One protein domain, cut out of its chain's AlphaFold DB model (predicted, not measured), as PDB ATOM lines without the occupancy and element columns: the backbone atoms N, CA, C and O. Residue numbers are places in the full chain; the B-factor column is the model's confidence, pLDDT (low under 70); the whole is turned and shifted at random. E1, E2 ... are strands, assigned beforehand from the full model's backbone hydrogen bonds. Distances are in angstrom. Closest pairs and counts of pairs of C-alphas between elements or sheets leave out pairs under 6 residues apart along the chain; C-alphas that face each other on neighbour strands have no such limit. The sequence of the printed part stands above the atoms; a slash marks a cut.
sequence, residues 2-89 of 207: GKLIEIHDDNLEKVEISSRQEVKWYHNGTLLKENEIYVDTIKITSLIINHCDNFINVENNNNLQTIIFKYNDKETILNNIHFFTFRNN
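This is residues 2 to 89 of the 207 residues of an uncharacterized protein of Entamoeba dispar (strain ATCC PRA-260 / SAW760) (UniProt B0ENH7). The chain is wound in flattened, stacked turns that make two walls of strands, partly face to face: E1, E3, E4, E6 and E7 form one wall, with a wider gap between E3 and E4, and E2, E5 and E8 form the other. The first strands cross from wall to wall in the order E1, E2, E3 and then E4, E5, E6, before E7 folds back beside E6 and E8 ends the far wall beside E5. The 88 printed residues have no named helix and eight named strands, E1 to E8 along the chain, in a parallel sheet E1 E3 and two mixed sheets, E2 E5 E8 and E4 E6 E7. The class is all strand, though under half of the residues, 42 of 88, are in named elements. The whole is compact, with a radius of gyration of the C-alphas of 12.3 A and spans of 36 by 25 by 24 A.

Start at E1, residues 5 to 8, and find its parallel neighbour E3, residues 23 to 27, at 11 degrees; N 7 and O 24 are 2.9 A apart, within hydrogen-bond range. E2, residues 14 to 17, is apart from E1, but only just, at 8.5 A. It is parallel to E5, residues 46 to 49, at 8 degrees, with N 15 and O 46 at 2.8 A. The closest C-alphas of E3 and E4, residues 36 to 40, are those of Trp 25 and Ile 37, 6.2 A apart. E4 is parallel to E6, residues 65 to 71, at 18 degrees, with N 39 and O 68 at 2.8 A. E6 forms a hairpin with E7, residues 74 to 81, antiparallel at 162 degrees, with N 67 and O 78 at 2.8 A. E7 and E8, residues 83 to 87, meet only through their link. E8 is antiparallel to the inner strand E5 at 158 degrees, with N 47 and O 86 at 2.7 A.

Find C-alpha 5 at (-19.787, 103.216, 40.039), where E1 begins; it runs 10.0 A. E2 spans 10.2 A, E3 13.2 A, E4 13.0 A and E5 9.9 A. From C-alpha 65 at (-35.181, 98.668, 42.975) E6 runs 19.0 A, and E7 spans 19.5 A. E8 runs 13.5 A to C-alpha 87 at (-30.941, 111.492, 54.629).

Look to Glu 59 and Asn 72 for the two C-alphas farthest apart, 36.2 A. The printed part has no cut. The link from E5 to E6, residues 50 to 64, is long. In this model the mean pLDDT of the printed part is 77.3, with residue 2, residue 11, residues 18 to 21 and residues 49 to 63 under 70.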
ATOM      1  N   GLY A   2     -22.168 106.416  30.722       61.56
ATOM      2  CA  GLY A   2     -21.653 106.962  31.980       61.56
ATOM      3  C   GLY A   2     -20.579 106.058  32.589       61.56
ATOM      4  O   GLY A   2     -20.460 104.893  32.218       61.56
ATOM      5  N   LYS A   3     -19.780 106.601  33.509       71.06
ATOM      6  CA  LYS A   3     -18.772 105.843  34.262       71.06
ATOM      7  C   LYS A   3     -19.468 104.893  35.248       71.06
ATOM      8  O   LYS A   3     -20.327 105.363  35.995       71.06
ATOM      9  N   LEU A   4     -19.066 103.618  35.255       77.25
ATOM     10  CA  LEU A   4     -19.451 102.617  36.259       77.25
ATOM     11  C   LEU A   4     -19.068 103.100  37.667       77.25
ATOM     12  O   LEU A   4     -17.943 103.567  37.878       77.25
ATOM     13  N   ILE A   5     -19.998 102.980  38.611       80.44
ATOM     14  CA  ILE A   5     -19.787 103.216  40.039       80.44
ATOM     15  C   ILE A   5     -19.864 101.871  40.759       80.44
ATOM     16  O   ILE A   5     -20.839 101.135  40.620       80.44
ATOM     17  N   GLU A   6     -18.856 101.577  41.570       85.12
ATOM     18  CA  GLU A   6     -18.864 100.439  42.487       85.12
ATOM     19  C   GLU A   6     -18.989 100.957  43.917       85.12
ATOM     20  O   GLU A   6     -18.289 101.892  44.317       85.12
ATOM     21  N   ILE A   7     -19.925 100.385  44.669       84.38
ATOM     22  CA  ILE A   7     -20.286 100.819  46.014       84.38
ATOM     23  C   ILE A   7     -20.060  99.652  46.970       84.38
ATOM     24  O   ILE A   7     -20.716  98.624  46.849       84.38
ATOM     25  N   HIS A   8     -19.141  99.823  47.921       86.00
ATOM     26  CA  HIS A   8     -18.795  98.824  48.936       86.00
ATOM     27  C   HIS A   8     -19.185  99.339  50.320       86.00
ATOM     28  O   HIS A   8     -18.718 100.398  50.731       86.00
ATOM     29  N   ASP A   9     -20.011  98.598  51.051       77.06
ATOM     30  CA  ASP A   9     -20.588  99.011  52.338       77.06
ATOM     31  C   ASP A   9     -19.601  99.067  53.519       77.06
ATOM     32  O   ASP A   9     -19.970  99.494  54.614       77.06
ATOM     33  N   ASP A  10     -18.342  98.687  53.310       72.44
ATOM     34  CA  ASP A  10     -17.327  98.604  54.362       72.44
ATOM     35  C   ASP A  10     -16.941  99.971  54.966       72.44
ATOM     36  O   ASP A  10     -16.491 100.003  56.106       72.44
ATOM     37  N   ASN A  11     -17.128 101.096  54.251       66.62
ATOM     38  CA  ASN A  11     -16.690 102.436  54.701       66.62
ATOM     39  C   ASN A  11     -17.566 103.616  54.211       66.62
ATOM     40  O   ASN A  11     -17.080 104.740  54.067       66.62
ATOM     41  N   LEU A  12     -18.845 103.392  53.899       76.19
ATOM     42  CA  LEU A  12     -19.691 104.434  53.298       76.19
ATOM     43  C   LEU A  12     -20.469 105.240  54.330       76.19
ATOM     44  O   LEU A  12     -21.390 104.721  54.946       76.19
ATOM     45  N   GLU A  13     -20.178 106.537  54.422       79.06
ATOM     46  CA  GLU A  13     -20.993 107.478  55.200       79.06
ATOM     47  C   GLU A  13     -22.106 108.115  54.348       79.06
ATOM     48  O   GLU A  13     -23.218 108.342  54.833       79.06
ATOM     49  N   LYS A  14     -21.821 108.441  53.078       83.38
ATOM     50  CA  LYS A  14     -22.735 109.163  52.174       83.38
ATOM     51  C   LYS A  14     -22.623 108.645  50.744       83.38
ATOM     52  O   LYS A  14     -21.522 108.521  50.216       83.38
ATOM     53  N   VAL A  15     -23.770 108.418  50.112       81.94
ATOM     54  CA  VAL A  15     -23.903 108.010  48.712       81.94
ATOM     55  C   VAL A  15     -24.890 108.946  48.021       81.94
ATOM     56  O   VAL A  15     -26.030 109.104  48.462       81.94
ATOM     57  N   GLU A  16     -24.458 109.565  46.925       79.50
ATOM     58  CA  GLU A  16     -25.305 110.404  46.079       79.50
ATOM     59  C   GLU A  16     -25.099 110.034  44.609       79.50
ATOM     60  O   GLU A  16     -23.980 110.069  44.099       79.50
ATOM     61  N   ILE A  17     -26.191 109.667  43.935       73.12
ATOM     62  CA  ILE A  17     -26.193 109.242  42.534       73.12
ATOM     63  C   ILE A  17     -27.169 110.142  41.774       73.12
ATOM     64  O   ILE A  17     -28.390 110.053  41.930       73.12
ATOM     65  N   SER A  18     -26.610 111.054  40.979       66.00
ATOM     66  CA  SER A  18     -27.323 112.182  40.361       66.00
ATOM     67  C   SER A  18     -27.392 112.128  38.832       66.00
ATOM     68  O   SER A  18     -27.890 113.062  38.212       66.00
ATOM     69  N   SER A  19     -26.926 111.049  38.195       63.38
ATOM     70  CA  SER A  19     -26.963 110.891  36.735       63.38
ATOM     71  C   SER A  19     -27.151 109.428  36.322       63.38
ATOM     72  O   SER A  19     -27.027 108.548  37.170       63.38
ATOM     73  N   ARG A  20     -27.433 109.179  35.032       66.62
ATOM     74  CA  ARG A  20     -27.578 107.839  34.426       66.62
ATOM     75  C   ARG A  20     -26.249 107.075  34.431       66.62
ATOM     76  O   ARG A  20     -25.504 107.112  33.446       66.62
ATOM     77  N   GLN A  21     -25.937 106.428  35.549       66.31
ATOM     78  CA  GLN A  21     -24.716 105.650  35.766       66.31
ATOM     79  C   GLN A  21     -25.060 104.204  36.103       66.31
ATOM     80  O   GLN A  21     -26.078 103.944  36.732       66.31
ATOM     81  N   GLU A  22     -24.199 103.274  35.685       70.56
ATOM     82  CA  GLU A  22     -24.254 101.888  36.148       70.56
ATOM     83  C   GLU A  22     -23.731 101.829  37.581       70.56
ATOM     84  O   GLU A  22     -22.662 102.381  37.863       70.56
ATOM     85  N   VAL A  23     -24.472 101.173  38.472       77.19
ATOM     86  CA  VAL A  23     -24.116 101.046  39.885       77.19
ATOM     87  C   VAL A  23     -24.071  99.572  40.253       77.19
ATOM     88  O   VAL A  23     -25.071  98.871  40.126       77.19
ATOM     89  N   LYS A  24     -22.919  99.105  40.737       83.50
ATOM     90  CA  LYS A  24     -22.772  97.786  41.361       83.50
ATOM     91  C   LYS A  24     -22.659  97.950  42.862       83.50
ATOM     92  O   LYS A  24     -21.792  98.685  43.337       83.50
ATOM     93  N   TRP A  25     -23.526  97.264  43.596       85.56
ATOM     94  CA  TRP A  25     -23.522  97.286  45.051       85.56
ATOM     95  C   TRP A  25     -22.888  96.014  45.599       85.56
ATOM     96  O   TRP A  25     -23.223  94.911  45.174       85.56
ATOM     97  N   TYR A  26     -21.988  96.168  46.559       87.00
ATOM     98  CA  TYR A  26     -21.343  95.076  47.266       87.00
ATOM     99  C   TYR A  26     -21.695  95.152  48.750       87.00
ATOM    100  O   TYR A  26     -21.706  96.233  49.340       87.00
ATOM    101  N   HIS A  27     -21.960  93.992  49.340       87.69
ATOM    102  CA  HIS A  27     -22.155  93.819  50.773       87.69
ATOM    103  C   HIS A  27     -21.158  92.781  51.291       87.69
ATOM    104  O   HIS A  27     -21.160  91.643  50.809       87.69
ATOM    105  N   ASN A  28     -20.289  93.158  52.234       86.06
ATOM    106  CA  ASN A  28     -19.238  92.280  52.776       86.06
ATOM    107  C   ASN A  28     -18.405  91.600  51.663       86.06
ATOM    108  O   ASN A  28     -18.198  90.384  51.656       86.06
ATOM    109  N   GLY A  29     -18.001  92.376  50.653       84.19
ATOM    110  CA  GLY A  29     -17.242  91.888  49.493       84.19
ATOM    111  C   GLY A  29     -18.028  91.034  48.484       84.19
ATOM    112  O   GLY A  29     -17.473  90.659  47.452       84.19
ATOM    113  N   THR A  30     -19.310  90.751  48.728       88.44
ATOM    114  CA  THR A  30     -20.179  89.998  47.809       88.44
ATOM    115  C   THR A  30     -20.979  90.952  46.932       88.44
ATOM    116  O   THR A  30     -21.629  91.860  47.442       88.44
ATOM    117  N   LEU A  31     -20.947  90.742  45.614       89.12
ATOM    118  CA  LEU A  31     -21.760  91.493  44.657       89.12
ATOM    119  C   LEU A  31     -23.248  91.155  44.852       89.12
ATOM    120  O   LEU A  31     -23.624  89.983  44.800       89.12
ATOM    121  N   LEU A  32     -24.078  92.176  45.063       87.12
ATOM    122  CA  LEU A  32     -25.534  92.042  45.138       87.12
ATOM    123  C   LEU A  32     -26.154  91.888  43.744       87.12
ATOM    124  O   LEU A  32     -25.493  92.101  42.724       87.12
ATOM    125  N   LYS A  33     -27.442  91.526  43.680       83.44
ATOM    126  CA  LYS A  33     -28.157  91.497  42.394       83.44
ATOM    127  C   LYS A  33     -28.252  92.902  41.796       83.44
ATOM    128  O   LYS A  33     -28.231  93.894  42.517       83.44
ATOM    129  N   GLU A  34     -28.414  92.976  40.475       73.31
ATOM    130  CA  GLU A  34     -28.318  94.217  39.683       73.31
ATOM    131  C   GLU A  34     -29.263  95.357  40.117       73.31
ATOM    132  O   GLU A  34     -29.035  96.494  39.726       73.31
ATOM    133  N   ASN A  35     -30.287  95.102  40.936       79.06
ATOM    134  CA  ASN A  35     -31.214  96.115  41.448       79.06
ATOM    135  C   ASN A  35     -31.308  96.160  42.984       79.06
ATOM    136  O   ASN A  35     -32.212  96.805  43.521       79.06
ATOM    137  N   GLU A  36     -30.425  95.451  43.685       86.62
ATOM    138  CA  GLU A  36     -30.373  95.423  45.143       86.62
ATOM    139  C   GLU A  36     -29.439  96.519  45.669       86.62
ATOM    140  O   GLU A  36     -28.292  96.660  45.247       86.62
ATOM    141  N   ILE A  37     -29.941  97.291  46.628       87.31
ATOM    142  CA  ILE A  37     -29.195  98.319  47.349       87.31
ATOM    143  C   ILE A  37     -29.251  97.976  48.831       87.31
ATOM    144  O   ILE A  37     -30.337  97.818  49.393       87.31
ATOM    145  N   TYR A  38     -28.090  97.907  49.475       89.25
ATOM    146  CA  TYR A  38     -27.998  97.626  50.902       89.25
ATOM    147  C   TYR A  38     -27.731  98.896  51.705       89.25
ATOM    148  O   TYR A  38     -26.717  99.564  51.514       89.25
ATOM    149  N   VAL A  39     -28.636  99.231  52.620       89.25
ATOM    150  CA  VAL A  39     -28.561 100.435  53.449       89.25
ATOM    151  C   VAL A  39     -28.393 100.035  54.904       89.25
ATOM    152  O   VAL A  39     -29.378  99.811  55.601       89.25
ATOM    153  N   ASP A  40     -27.151  99.980  55.376       89.81
ATOM    154  CA  ASP A  40     -26.856  99.859  56.804       89.81
ATOM    155  C   ASP A  40     -26.834 101.244  57.441       89.81
ATOM    156  O   ASP A  40     -25.897 102.017  57.250       89.81
ATOM    157  N   THR A  41     -27.872 101.568  58.206       87.94
ATOM    158  CA  THR A  41     -28.018 102.887  58.834       87.94
ATOM    159  C   THR A  41     -27.058 103.159  59.994       87.94
ATOM    160  O   THR A  41     -26.981 104.297  60.456       87.94
ATOM    161  N   ILE A  42     -26.298 102.158  60.454       86.19
ATOM    162  CA  ILE A  42     -25.181 102.373  61.388       86.19
ATOM    163  C   ILE A  42     -23.975 102.964  60.645       86.19
ATOM    164  O   ILE A  42     -23.203 103.726  61.229       86.19
ATOM    165  N   LYS A  43     -23.822 102.640  59.356       84.00
ATOM    166  CA  LYS A  43     -22.690 103.067  58.520       84.00
ATOM    167  C   LYS A  43     -23.049 104.263  57.633       84.00
ATOM    168  O   LYS A  43     -22.334 105.261  57.614       84.00
ATOM    169  N   ILE A  44     -24.185 104.184  56.940       81.12
ATOM    170  CA  ILE A  44     -24.652 105.158  55.953       81.12
ATOM    171  C   ILE A  44     -25.590 106.163  56.622       81.12
ATOM    172  O   ILE A  44     -26.628 105.805  57.167       81.12
ATOM    173  N   THR A  45     -25.266 107.449  56.503       79.94
ATOM    174  CA  THR A  45     -26.076 108.574  57.010       79.94
ATOM    175  C   THR A  45     -26.904 109.259  55.918       79.94
ATOM    176  O   THR A  45     -27.855 109.997  56.207       79.94
ATOM    177  N   SER A  46     -26.544 109.033  54.650       83.31
ATOM    178  CA  SER A  46     -27.230 109.601  53.491       83.31
ATOM    179  C   SER A  46     -27.127 108.685  52.272       83.31
ATOM    180  O   SER A  46     -26.028 108.385  51.818       83.31
ATOM    181  N   LEU A  47     -28.272 108.324  51.701       84.62
ATOM    182  CA  LEU A  47     -28.436 107.710  50.391       84.62
ATOM    183  C   LEU A  47     -29.435 108.544  49.581       84.62
ATOM    184  O   LEU A  47     -30.625 108.612  49.903       84.62
ATOM    185  N   ILE A  48     -28.945 109.170  48.517       77.62
ATOM    186  CA  ILE A  48     -29.756 109.954  47.587       77.62
ATOM    187  C   ILE A  48     -29.603 109.352  46.193       77.62
ATOM    188  O   ILE A  48     -28.524 109.404  45.605       77.62
ATOM    189  N   ILE A  49     -30.692 108.806  45.654       69.88
ATOM    190  CA  ILE A  49     -30.754 108.293  44.285       69.88
ATOM    191  C   ILE A  49     -31.797 109.134  43.548       69.88
ATOM    192  O   ILE A  49     -32.998 108.942  43.708       69.88
ATOM    193  N   ASN A  50     -31.330 110.122  42.781       61.84
ATOM    194  CA  ASN A  50     -32.201 111.135  42.169       61.84
ATOM    195  C   ASN A  50     -32.842 110.680  40.848       61.84
ATOM    196  O   ASN A  50     -33.716 111.368  40.325       61.84
ATOM    197  N   HIS A  51     -32.420 109.536  40.304       55.53
ATOM    198  CA  HIS A  51     -32.951 108.982  39.064       55.53
ATOM    199  C   HIS A  51     -33.139 107.470  39.187       55.53
ATOM    200  O   HIS A  51     -32.235 106.748  39.601       55.53
ATOM    201  N   CYS A  52     -34.325 106.997  38.814       51.97
ATOM    202  CA  CYS A  52     -34.667 105.576  38.810       51.97
ATOM    203  C   CYS A  52     -33.978 104.852  37.641       51.97
ATOM    204  O   CYS A  52     -33.668 103.678  37.768       51.97
ATOM    205  N   ASP A  53     -33.628 105.575  36.567       49.91
ATOM    206  CA  ASP A  53     -32.908 105.121  35.356       49.91
ATOM    207  C   ASP A  53     -31.474 104.566  35.586       49.91
ATOM    208  O   ASP A  53     -30.684 104.497  34.643       49.91
ATOM    209  N   ASN A  54     -31.100 104.205  36.816       50.44
ATOM    210  CA  ASN A  54     -29.714 104.004  37.261       50.44
ATOM    211  C   ASN A  54     -29.299 102.537  37.494       50.44
ATOM    212  O   ASN A  54     -28.275 102.292  38.126       50.44
ATOM    213  N   PHE A  55     -30.042 101.558  36.977       48.78
ATOM    214  CA  PHE A  55     -29.625 100.151  37.013       48.78
ATOM    215  C   PHE A  55     -29.711  99.544  35.607       48.78
ATOM    216  O   PHE A  55     -30.722  99.679  34.921       48.78
ATOM    217  N   ILE A  56     -28.606  98.957  35.136       36.75
ATOM    218  CA  ILE A  56     -28.488  98.369  33.793       36.75
ATOM    219  C   ILE A  56     -29.223  97.015  33.745       36.75
ATOM    220  O   ILE A  56     -29.273  96.319  34.750       36.75
ATOM    221  N   ASN A  57     -29.770  96.673  32.565       36.41
ATOM    222  CA  ASN A  57     -30.502  95.443  32.189       36.41
ATOM    223  C   ASN A  57     -32.000  95.336  32.523       36.41
ATOM    224  O   ASN A  57     -32.535  94.234  32.645       36.41
ATOM    225  N   VAL A  58     -32.742  96.445  32.513       42.44
ATOM    226  CA  VAL A  58     -34.192  96.358  32.272       42.44
ATOM    227  C   VAL A  58     -34.459  96.575  30.781       42.44
ATOM    228  O   VAL A  58     -34.651  97.699  30.330       42.44
ATOM    229  N   GLU A  59     -34.515  95.494  29.997       42.47
ATOM    230  CA  GLU A  59     -34.978  95.534  28.591       42.47
ATOM    231  C   GLU A  59     -36.440  96.030  28.458       42.47
ATOM    232  O   GLU A  59     -36.917  96.297  27.360       42.47
ATOM    233  N   ASN A  60     -37.141  96.217  29.581       42.78
ATOM    234  CA  ASN A  60     -38.533  96.640  29.671       42.78
ATOM    235  C   ASN A  60     -38.744  97.727  30.739       42.78
ATOM    236  O   ASN A  60     -39.161  97.359  31.824       42.78
ATOM    237  N   ASN A  61     -38.490  99.015  30.467       49.12
ATOM    238  CA  ASN A  61     -39.097 100.233  31.077       49.12
ATOM    239  C   ASN A  61     -39.522 100.289  32.582       49.12
ATOM    240  O   ASN A  61     -40.185 101.242  32.981       49.12
ATOM    241  N   ASN A  62     -39.148  99.344  33.441       54.84
ATOM    242  CA  ASN A  62     -39.568  99.204  34.832       54.84
ATOM    243  C   ASN A  62     -38.315  99.205  35.702       54.84
ATOM    244  O   ASN A  62     -37.821  98.168  36.139       54.84
ATOM    245  N   ASN A  63     -37.799 100.407  35.922       64.56
ATOM    246  CA  ASN A  63     -36.617 100.688  36.725       64.56
ATOM    247  C   ASN A  63     -36.921 100.556  38.226       64.56
ATOM    248  O   ASN A  63     -37.040 101.546  38.948       64.56
ATOM    249  N   LEU A  64     -37.120  99.318  38.670       76.94
ATOM    250  CA  LEU A  64     -37.574  98.974  40.009       76.94
ATOM    251  C   LEU A  64     -36.432  98.417  40.863       76.94
ATOM    252  O   LEU A  64     -35.748  97.468  40.475       76.94
ATOM    253  N   GLN A  65     -36.268  98.988  42.051       80.19
ATOM    254  CA  GLN A  65     -35.181  98.668  42.975       80.19
ATOM    255  C   GLN A  65     -35.670  97.826  44.151       80.19
ATOM    256  O   GLN A  65     -36.838  97.896  44.548       80.19
ATOM    257  N   THR A  66     -34.743  97.069  44.730       87.62
ATOM    258  CA  THR A  66     -34.909  96.406  46.018       87.62
ATOM    259  C   THR A  66     -33.995  97.075  47.035       87.62
ATOM    260  O   THR A  66     -32.776  97.021  46.903       87.62
ATOM    261  N   ILE A  67     -34.572  97.709  48.053       89.38
ATOM    262  CA  ILE A  67     -33.817  98.306  49.157       89.38
ATOM    263  C   ILE A  67     -33.824  97.334  50.331       89.38
ATOM    264  O   ILE A  67     -34.885  97.018  50.869       89.38
ATOM    265  N   ILE A  68     -32.646  96.891  50.751       92.00
ATOM    266  CA  ILE A  68     -32.449  96.142  51.989       92.00
ATOM    267  C   ILE A  68     -32.047  97.164  53.051       92.00
ATOM    268  O   ILE A  68     -30.909  97.626  53.087       92.00
ATOM    269  N   PHE A  69     -33.005  97.581  53.874       92.38
ATOM    270  CA  PHE A  69     -32.792  98.582  54.913       92.38
ATOM    271  C   PHE A  69     -32.460  97.897  56.236       92.38
ATOM    272  O   PHE A  69     -33.324  97.250  56.829       92.38
ATOM    273  N   LYS A  70     -31.227  98.057  56.714       92.56
ATOM    274  CA  LYS A  70     -30.751  97.491  57.973       92.56
ATOM    275  C   LYS A  70     -30.629  98.546  59.063       92.56
ATOM    276  O   LYS A  70     -30.068  99.628  58.871       92.56
ATOM    277  N   TYR A  71     -31.099  98.174  60.245       91.56
ATOM    278  CA  TYR A  71     -30.809  98.866  61.489       91.56
ATOM    279  C   TYR A  71     -30.599  97.845  62.599       91.56
ATOM    280  O   TYR A  71     -31.456  96.990  62.816       91.56
ATOM    281  N   ASN A  72     -29.462  97.930  63.298       88.69
ATOM    282  CA  ASN A  72     -29.019  96.892  64.234       88.69
ATOM    283  C   ASN A  72     -29.107  95.506  63.573       88.69
ATOM    284  O   ASN A  72     -28.603  95.326  62.467       88.69
ATOM    285  N   ASP A  73     -29.777  94.543  64.201       88.38
ATOM    286  CA  ASP A  73     -29.907  93.173  63.698       88.38
ATOM    287  C   ASP A  73     -31.120  92.962  62.779       88.38
ATOM    288  O   ASP A  73     -31.298  91.869  62.246       88.38
ATOM    289  N   LYS A  74     -31.936  93.998  62.543       91.19
ATOM    290  CA  LYS A  74     -33.145  93.906  61.723       91.19
ATOM    291  C   LYS A  74     -32.927  94.406  60.305       91.19
ATOM    292  O   LYS A  74     -32.335  95.464  60.089       91.19
ATOM    293  N   GLU A  75     -33.490  93.671  59.352       92.88
ATOM    294  CA  GLU A  75     -33.548  94.046  57.942       92.88
ATOM    295  C   GLU A  75     -35.003  94.164  57.480       92.88
ATOM    296  O   GLU A  75     -35.828  93.280  57.720       92.88
ATOM    297  N   THR A  76     -35.306  95.261  56.793       92.12
ATOM    298  CA  THR A  76     -36.598  95.526  56.162       92.12
ATOM    299  C   THR A  76     -36.382  95.642  54.662       92.12
ATOM    300  O   THR A  76     -35.651  96.515  54.195       92.12
ATOM    301  N   ILE A  77     -37.018  94.754  53.900       91.88
ATOM    302  CA  ILE A  77     -36.840  94.662  52.449       91.88
ATOM    303  C   ILE A  77     -37.984  95.393  51.746       91.88
ATOM    304  O   ILE A  77     -39.154  95.040  51.899       91.88
ATOM    305  N   LEU A  78     -37.639  96.393  50.940       89.69
ATOM    306  CA  LEU A  78     -38.562  97.139  50.095       89.69
ATOM    307  C   LEU A  78     -38.329  96.757  48.632       89.69
ATOM    308  O   LEU A  78     -37.339  97.172  48.043       89.69
ATOM    309  N   ASN A  79     -39.227  95.976  48.039       87.75
ATOM    310  CA  ASN A  79     -39.146  95.595  46.623       87.75
ATOM    311  C   ASN A  79     -39.862  96.609  45.726       87.75
ATOM    312  O   ASN A  79     -40.736  97.329  46.190       87.75
ATOM    313  N   ASN A  80     -39.602  96.593  44.422       84.12
ATOM    314  CA  ASN A  80     -40.375  97.371  43.448       84.12
ATOM    315  C   ASN A  80     -40.424  98.875  43.746       84.12
ATOM    316  O   ASN A  80     -41.465  99.520  43.619       84.12
ATOM    317  N   ILE A  81     -39.290  99.425  44.167       81.50
ATOM    318  CA  ILE A  81     -39.172 100.821  44.558       81.50
ATOM    319  C   ILE A  81     -38.793 101.658  43.350       81.50
ATOM    320  O   ILE A  81     -37.773 101.408  42.710       81.50
ATOM    321  N   HIS A  82     -39.619 102.661  43.062       75.38
ATOM    322  CA  HIS A  82     -39.305 103.677  42.069       75.38
ATOM    323  C   HIS A  82     -38.426 104.759  42.704       75.38
ATOM    324  O   HIS A  82     -37.275 104.927  42.323       75.38
ATOM    325  N   PHE A  83     -38.921 105.447  43.737       79.12
ATOM    326  CA  PHE A  83     -38.197 106.542  44.382       79.12
ATOM    327  C   PHE A  83     -37.992 106.293  45.874       79.12
ATOM    328  O   PHE A  83     -38.960 106.121  46.617       79.12
ATOM    329  N   PHE A  84     -36.734 106.348  46.312       86.00
ATOM    330  CA  PHE A  84     -36.344 106.248  47.712       86.00
ATOM    331  C   PHE A  84     -35.189 107.194  48.018       86.00
ATOM    332  O   PHE A  84     -34.190 107.246  47.302       86.00
ATOM    333  N   THR A  85     -35.311 107.926  49.121       87.75
ATOM    334  CA  THR A  85     -34.199 108.696  49.684       87.75
ATOM    335  C   THR A  85     -34.139 108.480  51.181       87.75
ATOM    336  O   THR A  85     -35.174 108.424  51.848       87.75
ATOM    337  N   PHE A  86     -32.922 108.420  51.703       90.62
ATOM    338  CA  PHE A  86     -32.650 108.388  53.127       90.62
ATOM    339  C   PHE A  86     -31.588 109.437  53.447       90.62
ATOM    340  O   PHE A  86     -30.492 109.390  52.903       90.62
ATOM    341  N   ARG A  87     -31.893 110.421  54.293       89.75
ATOM    342  CA  ARG A  87     -30.941 111.492  54.629       89.75
ATOM    343  C   ARG A  87     -31.238 112.086  55.991       89.75
ATOM    344  O   ARG A  87     -32.357 112.546  56.222       89.75
ATOM    345  N   ASN A  88     -30.224 112.183  56.849       87.00
ATOM    346  CA  ASN A  88     -30.331 112.824  58.168       87.00
ATOM    347  C   ASN A  88     -31.500 112.252  59.001       87.00
ATOM    348  O   ASN A  88     -32.286 113.004  59.583       87.00
ATOM    349  N   ASN A  89     -31.638 110.923  59.006       92.06
ATOM    350  CA  ASN A  89     -32.733 110.182  59.648       92.06
ATOM    351  C   ASN A  89     -34.125 110.500  59.086       92.06
ATOM    352  O   ASN A  89     -35.122 110.328  59.787       92.06
TER     353      ASN A  89